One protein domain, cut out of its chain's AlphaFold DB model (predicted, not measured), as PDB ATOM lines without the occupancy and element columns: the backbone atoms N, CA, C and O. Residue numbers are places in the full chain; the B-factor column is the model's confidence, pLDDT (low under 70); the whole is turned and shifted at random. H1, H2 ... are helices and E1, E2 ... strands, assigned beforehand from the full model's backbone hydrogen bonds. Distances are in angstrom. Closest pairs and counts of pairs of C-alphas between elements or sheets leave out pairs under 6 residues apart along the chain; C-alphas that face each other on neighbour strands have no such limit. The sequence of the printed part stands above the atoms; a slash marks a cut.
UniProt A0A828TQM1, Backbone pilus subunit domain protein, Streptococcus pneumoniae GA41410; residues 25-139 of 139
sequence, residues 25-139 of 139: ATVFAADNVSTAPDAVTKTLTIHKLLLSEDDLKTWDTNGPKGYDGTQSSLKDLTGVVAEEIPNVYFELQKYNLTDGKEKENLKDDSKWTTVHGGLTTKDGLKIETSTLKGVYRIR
ATOM      1  N   ALA A  25      19.925  48.035  42.761       36.97
ATOM      2  CA  ALA A  25      19.066  48.650  41.782       36.97
ATOM      3  C   ALA A  25      18.598  49.928  42.459       36.97
ATOM      4  O   ALA A  25      17.663  49.937  43.260       36.97
ATOM      5  N   THR A  26      19.337  51.004  42.219       38.25
ATOM      6  CA  THR A  26      18.895  52.341  42.550       38.25
ATOM      7  C   THR A  26      17.724  52.632  41.634       38.25
ATOM      8  O   THR A  26      17.893  53.211  40.564       38.25
ATOM      9  N   VAL A  27      16.531  52.203  42.038       38.66
ATOM     10  CA  VAL A  27      15.295  52.743  41.489       38.66
ATOM     11  C   VAL A  27      15.180  54.140  42.082       38.66
ATOM     12  O   VAL A  27      14.552  54.360  43.114       38.66
ATOM     13  N   PHE A  28      15.861  55.100  41.458       39.09
ATOM     14  CA  PHE A  28      15.365  56.462  41.504       39.09
ATOM     15  C   PHE A  28      14.031  56.392  40.776       39.09
ATOM     16  O   PHE A  28      14.001  56.033  39.601       39.09
ATOM     17  N   ALA A  29      12.940  56.587  41.516       39.97
ATOM     18  CA  ALA A  29      11.608  56.590  40.939       39.97
ATOM     19  C   ALA A  29      11.625  57.503  39.704       39.97
ATOM     20  O   ALA A  29      12.059  58.653  39.793       39.97
ATOM     21  N   ALA A  30      11.278  56.921  38.553       41.28
ATOM     22  CA  ALA A  30      11.339  57.570  37.253       41.28
ATOM     23  C   ALA A  30      10.426  58.805  37.209       41.28
ATOM     24  O   ALA A  30       9.629  59.033  38.119       41.28
ATOM     25  N   ASP A  31      10.502  59.555  36.112       40.16
ATOM     26  CA  ASP A  31       9.823  60.828  35.802       40.16
ATOM     27  C   ASP A  31       8.283  60.883  36.017       40.16
ATOM     28  O   ASP A  31       7.667  61.919  35.781       40.16
ATOM     29  N   ASN A  32       7.657  59.805  36.506       46.97
ATOM     30  CA  ASN A  32       6.242  59.691  36.872       46.97
ATOM     31  C   ASN A  32       5.976  59.757  38.393       46.97
ATOM     32  O   ASN A  32       4.874  59.444  38.849       46.97
ATOM     33  N   VAL A  33       6.949  60.200  39.201       55.53
ATOM     34  CA  VAL A  33       6.692  60.619  40.588       55.53
ATOM     35  C   VAL A  33       5.715  61.791  40.566       55.53
ATOM     36  O   VAL A  33       6.005  62.848  40.009       55.53
ATOM     37  N   SER A  34       4.554  61.621  41.198       57.06
ATOM     38  CA  SER A  34       3.629  62.731  41.418       57.06
ATOM     39  C   SER A  34       4.371  63.889  42.093       57.06
ATOM     40  O   SER A  34       4.838  63.758  43.221       57.06
ATOM     41  N   THR A  35       4.442  65.035  41.415       58.53
ATOM     42  CA  THR A  35       5.074  66.267  41.920       58.53
ATOM     43  C   THR A  35       4.209  67.003  42.943       58.53
ATOM     44  O   THR A  35       4.610  68.043  43.465       58.53
ATOM     45  N   ALA A  36       3.013  66.477  43.235       65.69
ATOM     46  CA  ALA A  36       2.152  67.015  44.272       65.69
ATOM     47  C   ALA A  36       2.865  66.958  45.639       65.69
ATOM     48  O   ALA A  36       3.424  65.915  45.984       65.69
ATOM     49  N   PRO A  37       2.804  68.032  46.444       57.12
ATOM     50  CA  PRO A  37       3.479  68.103  47.743       57.12
ATOM     51  C   PRO A  37       3.038  67.013  48.736       57.12
ATOM     52  O   PRO A  37       3.793  66.683  49.646       57.12
ATOM     53  N   ASP A  38       1.866  66.407  48.513       66.50
ATOM     54  CA  ASP A  38       1.282  65.351  49.350       66.50
ATOM     55  C   ASP A  38       1.235  63.983  48.644       66.50
ATOM     56  O   ASP A  38       0.422  63.118  48.981       66.50
ATOM     57  N   ALA A  39       2.064  63.773  47.620       68.62
ATOM     58  CA  ALA A  39       2.166  62.483  46.953       68.62
ATOM     59  C   ALA A  39       2.675  61.412  47.930       68.62
ATOM     60  O   ALA A  39       3.832  61.430  48.349       68.62
ATOM     61  N   VAL A  40       1.809  60.462  48.289       79.56
ATOM     62  CA  VAL A  40       2.148  59.366  49.205       79.56
ATOM     63  C   VAL A  40       2.049  58.032  48.483       79.56
ATOM     64  O   VAL A  40       0.962  57.593  48.096       79.56
ATOM     65  N   THR A  41       3.176  57.332  48.390       82.88
ATOM     66  CA  THR A  41       3.189  55.907  48.056       82.88
ATOM     67  C   THR A  41       2.630  55.136  49.245       82.88
ATOM     68  O   THR A  41       3.250  55.066  50.307       82.88
ATOM     69  N   LYS A  42       1.428  54.576  49.093       87.44
ATOM     70  CA  LYS A  42       0.761  53.823  50.169       87.44
ATOM     71  C   LYS A  42       1.332  52.423  50.332       87.44
ATOM     72  O   LYS A  42       1.437  51.935  51.453       87.44
ATOM     73  N   THR A  43       1.714  51.811  49.219       88.00
ATOM     74  CA  THR A  43       2.181  50.436  49.152       88.00
ATOM     75  C   THR A  43       3.348  50.337  48.176       88.00
ATOM     76  O   THR A  43       3.290  50.910  47.091       88.00
ATOM     77  N   LEU A  44       4.353  49.548  48.544       88.88
ATOM     78  CA  LEU A  44       5.411  49.051  47.673       88.88
ATOM     79  C   LEU A  44       5.251  47.535  47.515       88.88
ATOM     80  O   LEU A  44       5.076  46.839  48.514       88.88
ATOM     81  N   THR A  45       5.360  47.020  46.290       89.69
ATOM     82  CA  THR A  45       5.407  45.573  46.033       89.69
ATOM     83  C   THR A  45       6.727  45.217  45.362       89.69
ATOM     84  O   THR A  45       7.073  45.779  44.326       89.69
ATOM     85  N   ILE A  46       7.481  44.299  45.964       89.00
ATOM     86  CA  ILE A  46       8.798  43.865  45.484       89.00
ATOM     87  C   ILE A  46       8.660  42.491  44.825       89.00
ATOM     88  O   ILE A  46       8.217  41.535  45.463       89.00
ATOM     89  N   HIS A  47       9.082  42.385  43.566       87.12
ATOM     90  CA  HIS A  47       9.093  41.140  42.794       87.12
ATOM     91  C   HIS A  47      10.535  40.692  42.547       87.12
ATOM     92  O   HIS A  47      11.408  41.517  42.270       87.12
ATOM     93  N   LYS A  48      10.793  39.379  42.606       88.19
ATOM     94  CA  LYS A  48      12.082  38.814  42.200       88.19
ATOM     95  C   LYS A  48      11.949  38.152  40.842       88.19
ATOM     96  O   LYS A  48      11.301  37.120  40.721       88.19
ATOM     97  N   LEU A  49      12.630  38.730  39.861       85.94
ATOM     98  CA  LEU A  49      12.777  38.149  38.536       85.94
ATOM     99  C   LEU A  49      13.979  37.201  38.496       85.94
ATOM    100  O   LEU A  49      15.084  37.545  38.946       85.94
ATOM    101  N   LEU A  50      13.736  36.017  37.949       86.69
ATOM    102  CA  LEU A  50      14.721  35.046  37.515       86.69
ATOM    103  C   LEU A  50      14.754  35.063  35.985       86.69
ATOM    104  O   LEU A  50      13.725  34.949  35.323       86.69
ATOM    105  N   LEU A  51      15.951  35.236  35.446       85.12
ATOM    106  CA  LEU A  51      16.220  35.286  34.017       85.12
ATOM    107  C   LEU A  51      17.241  34.201  33.668       85.12
ATOM    108  O   LEU A  51      17.983  33.741  34.546       85.12
ATOM    109  N   SER A  52      17.296  33.813  32.393       88.69
ATOM    110  CA  SER A  52      18.381  32.967  31.897       88.69
ATOM    111  C   SER A  52      19.728  33.691  32.023       88.69
ATOM    112  O   SER A  52      19.786  34.918  32.126       88.69
ATOM    113  N   GLU A  53      20.834  32.946  32.013       88.00
ATOM    114  CA  GLU A  53      22.168  33.553  32.079       88.00
ATOM    115  C   GLU A  53      22.420  34.514  30.905       88.00
ATOM    116  O   GLU A  53      23.017  35.576  31.086       88.00
ATOM    117  N   ASP A  54      21.936  34.168  29.713       88.25
ATOM    118  CA  ASP A  54      22.124  34.979  28.510       88.25
ATOM    119  C   ASP A  54      21.270  36.254  28.541       88.25
ATOM    120  O   ASP A  54      21.755  37.333  28.182       88.25
ATOM    121  N   ASP A  55      20.049  36.174  29.074       85.25
ATOM    122  CA  ASP A  55      19.210  37.356  29.288       85.25
ATOM    123  C   ASP A  55      19.787  38.253  30.394       85.25
ATOM    124  O   ASP A  55      19.792  39.471  30.252       85.25
ATOM    125  N   LEU A  56      20.356  37.686  31.468       83.94
ATOM    126  CA  LEU A  56      21.029  38.463  32.522       83.94
ATOM    127  C   LEU A  56      22.242  39.237  31.999       83.94
ATOM    128  O   LEU A  56      22.477  40.360  32.438       83.94
ATOM    129  N   LYS A  57      23.017  38.665  31.067       84.69
ATOM    130  CA  LYS A  57      24.183  39.339  30.465       84.69
ATOM    131  C   LYS A  57      23.796  40.561  29.638       84.69
ATOM    132  O   LYS A  57      24.590  41.490  29.519       84.69
ATOM    133  N   THR A  58      22.607  40.532  29.046       83.00
ATOM    134  CA  THR A  58      22.083  41.604  28.192       83.00
ATOM    135  C   THR A  58      21.072  42.494  28.916       83.00
ATOM    136  O   THR A  58      20.590  43.468  28.338       83.00
ATOM    137  N   TRP A  59      20.785  42.196  30.187       78.12
ATOM    138  CA  TRP A  59      19.826  42.921  31.005       78.12
ATOM    139  C   TRP A  59      20.296  44.347  31.298       78.12
ATOM    140  O   TRP A  59      21.400  44.568  31.804       78.12
ATOM    141  N   ASP A  60      19.422  45.321  31.046       75.44
ATOM    142  CA  ASP A  60      19.660  46.702  31.448       75.44
ATOM    143  C   ASP A  60      19.491  46.835  32.967       75.44
ATOM    144  O   ASP A  60      18.400  46.696  33.527       75.44
ATOM    145  N   THR A  61      20.592  47.115  33.659       70.81
ATOM    146  CA  THR A  61      20.606  47.285  35.116       70.81
ATOM    147  C   THR A  61      19.882  48.546  35.579       70.81
ATOM    148  O   THR A  61      19.551  48.636  36.762       70.81
ATOM    149  N   ASN A  62      19.573  49.477  34.669       68.31
ATOM    150  CA  ASN A  62      18.684  50.610  34.933       68.31
ATOM    151  C   ASN A  62      17.198  50.211  34.904       68.31
ATOM    152  O   ASN A  62      16.334  51.034  35.200       68.31
ATOM    153  N   GLY A  63      16.903  48.943  34.607       67.31
ATOM    154  CA  GLY A  63      15.560  48.400  34.493       67.31
ATOM    155  C   GLY A  63      15.074  48.352  33.044       67.31
ATOM    156  O   GLY A  63      15.695  48.921  32.145       67.31
ATOM    157  N   PRO A  64      13.956  47.657  32.793       70.44
ATOM    158  CA  PRO A  64      13.398  47.582  31.458       70.44
ATOM    159  C   PRO A  64      12.903  48.954  30.991       70.44
ATOM    160  O   PRO A  64      12.380  49.755  31.772       70.44
ATOM    161  N   LYS A  65      13.027  49.217  29.688       72.12
ATOM    162  CA  LYS A  65      12.567  50.469  29.082       72.12
ATOM    163  C   LYS A  65      11.076  50.682  29.366       72.12
ATOM    164  O   LYS A  65      10.252  49.841  29.030       72.12
ATOM    165  N   GLY A  66      10.735  51.838  29.934       72.69
ATOM    166  CA  GLY A  66       9.356  52.189  30.283       72.69
ATOM    167  C   GLY A  66       8.925  51.774  31.691       72.69
ATOM    168  O   GLY A  66       7.778  52.022  32.047       72.69
ATOM    169  N   TYR A  67       9.816  51.186  32.497       75.56
ATOM    170  CA  TYR A  67       9.574  51.010  33.926       75.56
ATOM    171  C   TYR A  67       9.563  52.359  34.646       75.56
ATOM    172  O   TYR A  67      10.523  53.124  34.571       75.56
ATOM    173  N   ASP A  68       8.489  52.623  35.383       73.94
ATOM    174  CA  ASP A  68       8.338  53.841  36.184       73.94
ATOM    175  C   ASP A  68       7.813  53.588  37.605       73.94
ATOM    176  O   ASP A  68       7.636  54.526  38.380       73.94
ATOM    177  N   GLY A  69       7.590  52.318  37.961       73.75
ATOM    178  CA  GLY A  69       7.096  51.907  39.273       73.75
ATOM    179  C   GLY A  69       5.571  51.930  39.421       73.75
ATOM    180  O   GLY A  69       5.078  51.612  40.501       73.75
ATOM    181  N   THR A  70       4.815  52.266  38.372       74.69
ATOM    182  CA  THR A  70       3.339  52.218  38.376       74.69
ATOM    183  C   THR A  70       2.775  50.892  37.861       74.69
ATOM    184  O   THR A  70       1.573  50.638  37.970       74.69
ATOM    185  N   GLN A  71       3.625  50.028  37.301       73.56
ATOM    186  CA  GLN A  71       3.191  48.792  36.665       73.56
ATOM    187  C   GLN A  71       2.767  47.743  37.692       73.56
ATOM    188  O   GLN A  71       3.443  47.495  38.686       73.56
ATOM    189  N   SER A  72       1.656  47.067  37.401       66.62
ATOM    190  CA  SER A  72       1.148  45.944  38.195       66.62
ATOM    191  C   SER A  72       1.825  44.609  37.870       66.62
ATOM    192  O   SER A  72       1.608  43.630  38.578       66.62
ATOM    193  N   SER A  73       2.594  44.537  36.780       68.00
ATOM    194  CA  SER A  73       3.394  43.373  36.390       68.00
ATOM    195  C   SER A  73       4.599  43.809  35.558       68.00
ATOM    196  O   SER A  73       4.520  44.775  34.801       68.00
ATOM    197  N   LEU A  74       5.706  43.076  35.683       69.38
ATOM    198  CA  LEU A  74       6.937  43.318  34.925       69.38
ATOM    199  C   LEU A  74       7.018  42.487  33.633       69.38
ATOM    200  O   LEU A  74       7.909  42.727  32.821       69.38
ATOM    201  N   LYS A  75       6.087  41.541  33.425       67.50
ATOM    202  CA  LYS A  75       6.102  40.581  32.306       67.50
ATOM    203  C   LYS A  75       6.114  41.244  30.930       67.50
ATOM    204  O   LYS A  75       6.765  40.741  30.023       67.50
ATOM    205  N   ASP A  76       5.436  42.381  30.798       64.44
ATOM    206  CA  ASP A  76       5.336  43.109  29.528       64.44
ATOM    207  C   ASP A  76       6.485  44.110  29.323       64.44
ATOM    208  O   ASP A  76       6.671  44.632  28.226       64.44
ATOM    209  N   LEU A  77       7.271  44.383  30.371       67.25
ATOM    210  CA  LEU A  77       8.367  45.351  30.329       67.25
ATOM    211  C   LEU A  77       9.702  44.701  29.970       67.25
ATOM    212  O   LEU A  77      10.546  45.325  29.334       67.25
ATOM    213  N   THR A  78       9.919  43.458  30.397       68.31
ATOM    214  CA  THR A  78      11.236  42.816  30.342       68.31
ATOM    215  C   THR A  78      11.711  42.537  28.917       68.31
ATOM    216  O   THR A  78      12.911  42.407  28.706       68.31
ATOM    217  N   GLY A  79      10.805  42.420  27.935       66.94
ATOM    218  CA  GLY A  79      11.135  42.038  26.550       66.94
ATOM    219  C   GLY A  79      11.710  40.616  26.402       66.94
ATOM    220  O   GLY A  79      11.936  40.155  25.287       66.94
ATOM    221  N   VAL A  80      11.910  39.924  27.525       71.88
ATOM    222  CA  VAL A  80      12.459  38.575  27.683       71.88
ATOM    223  C   VAL A  80      11.563  37.773  28.622       71.88
ATOM    224  O   VAL A  80      10.820  38.343  29.428       71.88
ATOM    225  N   VAL A  81      11.647  36.446  28.544       71.44
ATOM    226  CA  VAL A  81      10.900  35.555  29.439       71.44
ATOM    227  C   VAL A  81      11.537  35.606  30.829       71.44
ATOM    228  O   VAL A  81      12.559  34.973  31.076       71.44
ATOM    229  N   ALA A  82      10.931  36.370  31.735       79.12
ATOM    230  CA  ALA A  82      11.322  36.429  33.139       79.12
ATOM    231  C   ALA A  82      10.328  35.641  34.002       79.12
ATOM    232  O   ALA A  82       9.111  35.825  33.895       79.12
ATOM    233  N   GLU A  83      10.843  34.777  34.873       84.19
ATOM    234  CA  GLU A  83      10.044  34.069  35.872       84.19
ATOM    235  C   GLU A  83      10.036  34.860  37.185       84.19
ATOM    236  O   GLU A  83      11.086  35.233  37.707       84.19
ATOM    237  N   GLU A  84       8.852  35.119  37.740       85.88
ATOM    238  CA  GLU A  84       8.723  35.677  39.088       85.88
ATOM    239  C   GLU A  84       8.797  34.555  40.125       85.88
ATOM    240  O   GLU A  84       7.979  33.633  40.099       85.88
ATOM    241  N   ILE A  85       9.758  34.638  41.053       88.12
ATOM    242  CA  ILE A  85      10.008  33.570  42.029       88.12
ATOM    243  C   ILE A  85       9.617  33.961  43.472       88.12
ATOM    244  O   ILE A  85       9.981  35.043  43.957       88.12
ATOM    245  N   PRO A  86       8.898  33.080  44.200       93.31
ATOM    246  CA  PRO A  86       8.593  33.269  45.615       93.31
ATOM    247  C   PRO A  86       9.771  32.854  46.517       93.31
ATOM    248  O   PRO A  86      10.742  32.246  46.069       93.31
ATOM    249  N   ASN A  87       9.635  33.107  47.820       94.38
ATOM    250  CA  ASN A  87      10.561  32.716  48.890       94.38
ATOM    251  C   ASN A  87      11.955  33.356  48.811       94.38
ATOM    252  O   ASN A  87      12.927  32.788  49.310       94.38
ATOM    253  N   VAL A  88      12.056  34.555  48.233       92.81
ATOM    254  CA  VAL A  88      13.280  35.364  48.263       92.81
ATOM    255  C   VAL A  88      13.126  36.454  49.310       92.81
ATOM    256  O   VAL A  88      12.137  37.183  49.309       92.81
ATOM    257  N   TYR A  89      14.074  36.520  50.241       93.00
ATOM    258  CA  TYR A  89      14.036  37.485  51.334       93.00
ATOM    259  C   TYR A  89      14.570  38.837  50.869       93.00
ATOM    260  O   TYR A  89      15.638  38.883  50.264       93.00
ATOM    261  N   PHE A  90      13.836  39.902  51.188       94.69
ATOM    262  CA  PHE A  90      14.255  41.283  50.974       94.69
ATOM    263  C   PHE A  90      14.105  42.111  52.244       94.69
ATOM    264  O   PHE A  90      13.220  41.862  53.068       94.69
ATOM    265  N   GLU A  91      14.915  43.157  52.340       93.75
ATOM    266  CA  GLU A  91      14.840  44.188  53.365       93.75
ATOM    267  C   GLU A  91      14.627  45.567  52.748       93.75
ATOM    268  O   GLU A  91      15.378  45.996  51.874       93.75
ATOM    269  N   LEU A  92      13.644  46.305  53.267       93.44
ATOM    270  CA  LEU A  92      13.544  47.743  53.060       93.44
ATOM    271  C   LEU A  92      14.347  48.435  54.159       93.44
ATOM    272  O   LEU A  92      14.022  48.328  55.346       93.44
ATOM    273  N   GLN A  93      15.388  49.157  53.765       93.00
ATOM    274  CA  GLN A  93      16.312  49.799  54.689       93.00
ATOM    275  C   GLN A  93      16.269  51.315  54.524       93.00
ATOM    276  O   GLN A  93      16.343  51.825  53.408       93.00
ATOM    277  N   LYS A  94      16.147  52.038  55.637       92.31
ATOM    278  CA  LYS A  94      16.128  53.500  55.689       92.31
ATOM    279  C   LYS A  94      17.542  54.053  55.822       92.31
ATOM    280  O   LYS A  94      18.341  53.492  56.570       92.31
ATOM    281  N   TYR A  95      17.828  55.156  55.138       92.44
ATOM    282  CA  TYR A  95      19.061  55.908  55.335       92.44
ATOM    283  C   TYR A  95      19.058  56.661  56.674       92.44
ATOM    284  O   TYR A  95      18.070  57.296  57.044       92.44
ATOM    285  N   ASN A  96      20.171  56.587  57.403       90.44
ATOM    286  CA  ASN A  96      20.268  57.074  58.782       90.44
ATOM    287  C   ASN A  96      20.902  58.464  58.926       90.44
ATOM    288  O   ASN A  96      20.952  58.987  60.040       90.44
ATOM    289  N   LEU A  97      21.443  59.040  57.852       87.69
ATOM    290  CA  LEU A  97      22.122  60.338  57.896       87.69
ATOM    291  C   LEU A  97      21.283  61.436  57.235       87.69
ATOM    292  O   LEU A  97      20.181  61.192  56.752       87.69
ATOM    293  N   THR A  98      21.819  62.656  57.236       79.81
ATOM    294  CA  THR A  98      21.240  63.804  56.537       79.81
ATOM    295  C   THR A  98      21.115  63.534  55.042       79.81
ATOM    296  O   THR A  98      22.055  63.023  54.425       79.81
ATOM    297  N   ASP A  99      19.978  63.941  54.483       77.81
ATOM    298  CA  ASP A  99      19.665  63.781  53.069       77.81
ATOM    299  C   ASP A  99      20.755  64.385  52.157       77.81
ATOM    300  O   ASP A  99      21.365  65.413  52.474       77.81
ATOM    301  N   GLY A 100      21.004  63.748  51.010       77.88
ATOM    302  CA  GLY A 100      21.907  64.216  49.951       77.88
ATOM    303  C   GLY A 100      23.243  63.473  49.820       77.88
ATOM    304  O   GLY A 100      23.983  63.738  48.872       77.88
ATOM    305  N   LYS A 101      23.567  62.535  50.723       85.00
ATOM    306  CA  LYS A 101      24.786  61.692  50.660       85.00
ATOM    307  C   LYS A 101      24.507  60.198  50.491       85.00
ATOM    308  O   LYS A 101      25.406  59.365  50.611       85.00
ATOM    309  N   GLU A 102      23.274  59.821  50.206       86.19
ATOM    310  CA  GLU A 102      22.825  58.430  50.141       86.19
ATOM    311  C   GLU A 102      23.554  57.665  49.044       86.19
ATOM    312  O   GLU A 102      24.002  56.544  49.271       86.19
ATOM    313  N   LYS A 103      23.742  58.303  47.878       81.44
ATOM    314  CA  LYS A 103      24.430  57.705  46.723       81.44
ATOM    315  C   LYS A 103      25.875  57.326  47.047       81.44
ATOM    316  O   LYS A 103      26.326  56.248  46.671       81.44
ATOM    317  N   GLU A 104      26.578  58.182  47.786       85.88
ATOM    318  CA  GLU A 104      27.959  57.943  48.232       85.88
ATOM    319  C   GLU A 104      28.040  56.786  49.239       85.88
ATOM    320  O   GLU A 104      29.042  56.080  49.307       85.88
ATOM    321  N   ASN A 105      26.963  56.563  49.996       84.88
ATOM    322  CA  ASN A 105      26.898  55.589  51.082       84.88
ATOM    323  C   ASN A 105      26.116  54.316  50.722       84.88
ATOM    324  O   ASN A 105      25.835  53.508  51.607       84.88
ATOM    325  N   LEU A 106      25.781  54.087  49.445       83.62
ATOM    326  CA  LEU A 106      24.982  52.931  49.008       83.62
ATOM    327  C   LEU A 106      25.549  51.581  49.460       83.62
ATOM    328  O   LEU A 106      24.783  50.643  49.657       83.62
ATOM    329  N   LYS A 107      26.874  51.483  49.619       85.94
ATOM    330  CA  LYS A 107      27.585  50.256  50.012       85.94
ATOM    331  C   LYS A 107      28.007  50.221  51.485       85.94
ATOM    332  O   LYS A 107      28.498  49.190  51.933       85.94
ATOM    333  N   ASP A 108      27.845  51.314  52.233       89.62
ATOM    334  CA  ASP A 108      28.180  51.356  53.661       89.62
ATOM    335  C   ASP A 108      26.954  50.980  54.494       89.62
ATOM    336  O   ASP A 108      26.138  51.827  54.856       89.62
ATOM    337  N   ASP A 109      26.838  49.693  54.820       91.00
ATOM    338  CA  ASP A 109      25.714  49.133  55.577       91.00
ATOM    339  C   ASP A 109      25.515  49.762  56.957       91.00
ATOM    340  O   ASP A 109      24.398  49.756  57.464       91.00
ATOM    341  N   SER A 110      26.546  50.387  57.538       93.81
ATOM    342  CA  SER A 110      26.409  51.102  58.812       93.81
ATOM    343  C   SER A 110      25.496  52.332  58.720       93.81
ATOM    344  O   SER A 110      25.054  52.852  59.745       93.81
ATOM    345  N   LYS A 111      25.214  52.821  57.503       93.62
ATOM    346  CA  LYS A 111      24.365  53.999  57.256       93.62
ATOM    347  C   LYS A 111      22.907  53.659  56.987       93.62
ATOM    348  O   LYS A 111      22.122  54.573  56.743       93.62
ATOM    349  N   TRP A 112      22.549  52.379  57.037       92.94
ATOM    350  CA  TRP A 112      21.213  51.908  56.704       92.94
ATOM    351  C   TRP A 112      20.645  51.058  57.833       92.94
ATOM    352  O   TRP A 112      21.349  50.264  58.451       92.94
ATOM    353  N   THR A 113      19.352  51.206  58.101       94.56
ATOM    354  CA  THR A 113      18.649  50.388  59.093       94.56
ATOM    355  C   THR A 113      17.417  49.758  58.482       94.56
ATOM    356  O   THR A 113      16.582  50.444  57.895       94.56
ATOM    357  N   THR A 114      17.291  48.445  58.643       94.88
ATOM    358  CA  THR A 114      16.115  47.686  58.223       94.88
ATOM    359  C   THR A 114      14.877  48.179  58.962       94.88
ATOM    360  O   THR A 114      14.822  48.160  60.190       94.88
ATOM    361  N   VAL A 115      13.883  48.635  58.200       94.88
ATOM    362  CA  VAL A 115      12.569  49.053  58.711       94.88
ATOM    363  C   VAL A 115      11.479  48.037  58.383       94.88
ATOM    364  O   VAL A 115      10.446  48.004  59.047       94.88
ATOM    365  N   HIS A 116      11.706  47.202  57.369       94.25
ATOM    366  CA  HIS A 116      10.825  46.105  57.005       94.25
ATOM    367  C   HIS A 116      11.626  44.975  56.360       94.25
ATOM    368  O   HIS A 116      12.624  45.239  55.692       94.25
ATOM    369  N   GLY A 117      11.173  43.736  56.520       93.31
ATOM    370  CA  GLY A 117      11.778  42.575  55.878       93.31
ATOM    371  C   GLY A 117      10.762  41.457  55.694       93.31
ATOM    372  O   GLY A 117       9.815  41.342  56.473       93.31
ATOM    373  N   GLY A 118      10.934  40.649  54.653       93.69
ATOM    374  CA  GLY A 118      10.004  39.567  54.354       93.69
ATOM    375  C   GLY A 118      10.394  38.743  53.136       93.69
ATOM    376  O   GLY A 118      11.285  39.107  52.375       93.69
ATOM    377  N   LEU A 119       9.712  37.611  52.967       93.56
ATOM    378  CA  LEU A 119       9.852  36.740  51.802       93.56
ATOM    379  C   LEU A 119       8.865  37.158  50.707       93.56
ATOM    380  O   LEU A 119       7.710  37.471  51.003       93.56
ATOM    381  N   THR A 120       9.287  37.105  49.444       91.50
ATOM    382  CA  THR A 120       8.365  37.224  48.310       91.50
ATOM    383  C   THR A 120       7.352  36.085  48.312       91.50
ATOM    384  O   THR A 120       7.672  34.931  48.598       91.50
ATOM    385  N   THR A 121       6.112  36.398  47.953       92.31
ATOM    386  CA  THR A 121       5.099  35.398  47.602       92.31
ATOM    387  C   THR A 121       5.012  35.268  46.082       92.31
ATOM    388  O   THR A 121       5.771  35.909  45.356       92.31
ATOM    389  N   LYS A 122       4.060  34.471  45.583       89.38
ATOM    390  CA  LYS A 122       3.756  34.410  44.144       89.38
ATOM    391  C   LYS A 122       3.347  35.770  43.556       89.38
ATOM    392  O   LYS A 122       3.473  35.962  42.357       89.38
ATOM    393  N   ASP A 123       2.858  36.682  44.402       87.06
ATOM    394  CA  ASP A 123       2.427  38.031  44.027       87.06
ATOM    395  C   ASP A 123       3.435  39.104  44.510       87.06
ATOM    396  O   ASP A 123       3.106  40.285  44.578       87.06
ATOM    397  N   GLY A 124       4.656  38.698  44.891       88.50
ATOM    398  CA  GLY A 124       5.689  39.580  45.446       88.50
ATOM    399  C   GLY A 124       5.615  39.764  46.968       88.50
ATOM    400  O   GLY A 124       4.847  39.095  47.669       88.50
ATOM    401  N   LEU A 125       6.480  40.632  47.499       91.19
ATOM    402  CA  LEU A 125       6.483  41.100  48.890       91.19
ATOM    403  C   LEU A 125       5.809  42.472  48.955       91.19
ATOM    404  O   LEU A 125       6.352  43.450  48.445       91.19
ATOM    405  N   LYS A 126       4.648  42.547  49.606       93.06
ATOM    406  CA  LYS A 126       3.895  43.790  49.793       93.06
ATOM    407  C   LYS A 126       4.292  44.472  51.105       93.06
ATOM    408  O   LYS A 126       4.247  43.842  52.158       93.06
ATOM    409  N   ILE A 127       4.612  45.762  51.046       92.38
ATOM    410  CA  ILE A 127       4.998  46.598  52.186       92.38
ATOM    411  C   ILE A 127       4.096  47.833  52.222       92.38
ATOM    412  O   ILE A 127       3.955  48.533  51.221       92.38
ATOM    413  N   GLU A 128       3.496  48.123  53.375       92.56
ATOM    414  CA  GLU A 128       2.752  49.368  53.593       92.56
ATOM    415  C   GLU A 128       3.739  50.511  53.886       92.56
ATOM    416  O   GLU A 128       4.493  50.468  54.858       92.56
ATOM    417  N   THR A 129       3.750  51.535  53.033       90.50
ATOM    418  CA  THR A 129       4.743  52.625  53.039       90.50
ATOM    419  C   THR A 129       4.147  53.989  53.382       90.50
ATOM    420  O   THR A 129       4.869  54.980  53.425       90.50
ATOM    421  N   SER A 130       2.844  54.055  53.666       87.81
ATOM    422  CA  SER A 130       2.105  55.310  53.894       87.81
ATOM    423  C   SER A 130       2.666  56.213  55.002       87.81
ATOM    424  O   SER A 130       2.460  57.425  54.966       87.81
ATOM    425  N   THR A 131       3.373  55.648  55.982       87.81
ATOM    426  CA  THR A 131       3.978  56.381  57.108       87.81
ATOM    427  C   THR A 131       5.478  56.628  56.940       87.81
ATOM    428  O   THR A 131       6.087  57.317  57.763       87.81
ATOM    429  N   LEU A 132       6.090  56.065  55.896       88.06
ATOM    430  CA  LEU A 132       7.527  56.121  55.663       88.06
ATOM    431  C   LEU A 132       7.930  57.467  55.053       88.06
ATOM    432  O   LEU A 132       7.239  58.021  54.203       88.06
ATOM    433  N   LYS A 133       9.066  58.000  55.512       85.44
ATOM    434  CA  LYS A 133       9.637  59.278  55.071       85.44
ATOM    435  C   LYS A 133      11.158  59.186  55.023       85.44
ATOM    436  O   LYS A 133      11.775  58.726  55.992       85.44
ATOM    437  N   GLY A 134      11.734  59.695  53.936       86.00
ATOM    438  CA  GLY A 134      13.175  59.740  53.685       86.00
ATOM    439  C   GLY A 134      13.590  58.858  52.510       86.00
ATOM    440  O   GLY A 134      12.753  58.431  51.714       86.00
ATOM    441  N   VAL A 135      14.889  58.585  52.422       87.75
ATOM    442  CA  VAL A 135      15.477  57.749  51.371       87.75
ATOM    443  C   VAL A 135      15.648  56.312  51.856       87.75
ATOM    444  O   VAL A 135      16.047  56.058  52.996       87.75
ATOM    445  N   TYR A 136      15.343  55.368  50.968       89.94
ATOM    446  CA  TYR A 136      15.357  53.938  51.247       89.94
ATOM    447  C   TYR A 136      16.136  53.171  50.177       89.94
ATOM    448  O   TYR A 136      16.255  53.622  49.039       89.94
ATOM    449  N   ARG A 137      16.625  51.983  50.541       88.06
ATOM    450  CA  ARG A 137      17.139  50.974  49.609       88.06
ATOM    451  C   ARG A 137      16.477  49.624  49.863       88.06
ATOM    452  O   ARG A 137      16.004  49.365  50.971       88.06
ATOM    453  N   ILE A 138      16.482  48.777  48.841       90.31
ATOM    454  CA  ILE A 138      16.081  47.372  48.931       90.31
ATOM    455  C   ILE A 138      17.359  46.532  48.929       90.31
ATOM    456  O   ILE A 138      18.258  46.802  48.129       90.31
ATOM    457  N   ARG A 139      17.446  45.551  49.826       86.38
ATOM    458  CA  ARG A 139      18.533  44.571  49.884       86.38
ATOM    459  C   ARG A 139      17.981  43.160  49.820       86.38
ATOM    460  O   ARG A 139      16.926  42.949  50.452       86.38
TER     461      ARG A 139
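Overview. This is residues 25 to 139 of the 139 residues of the protein "Backbone pilus subunit domain protein" of Streptococcus pneumoniae GA41410 (UniProt A0A828TQM1). Little regular structure: mostly loop, round a three-stranded sheet, E3-E2-E5, and a two-stranded one, E1-E4, both antiparallel; the short helix H1 lies far out at one end. The printed part has 115 residues, 32 in named elements, in the order E1 H1 E2 E3 E4 E5, mostly strand. It is compact, radius of gyration of the C-alphas 14.9 A, spans 40 by 32 by 26 A.

Along the chain. E1 is residues 43 to 46, from C-alpha 43 at (2.181, 50.436, 49.152); H1 53 to 58; E2 89 to 95, 19.5 A; E3 112 to 119, 19.6 A, bending by 66 degrees at 115; E4 125 to 128; E5 136 to 138, to C-alpha 138 at (16.081, 47.372, 48.931).

Arrangement. The hairpin E2 and E3 has N 92 and O 116 at 2.8 A; E2 and E5, N 93 and O 137 at 2.9 A; E1 and E4, N 44 and O 127 at 2.9 A. H1, with every O i to N i+4 pair within hydrogen-bond range, is not on the three-stranded sheet.

Size, cuts and confidence. The printed part has no cut. Links H1 to E2 and E2 to E3 are long. Residues 25 to 39, 62 to 63 and 72 to 79 have pLDDT under 70.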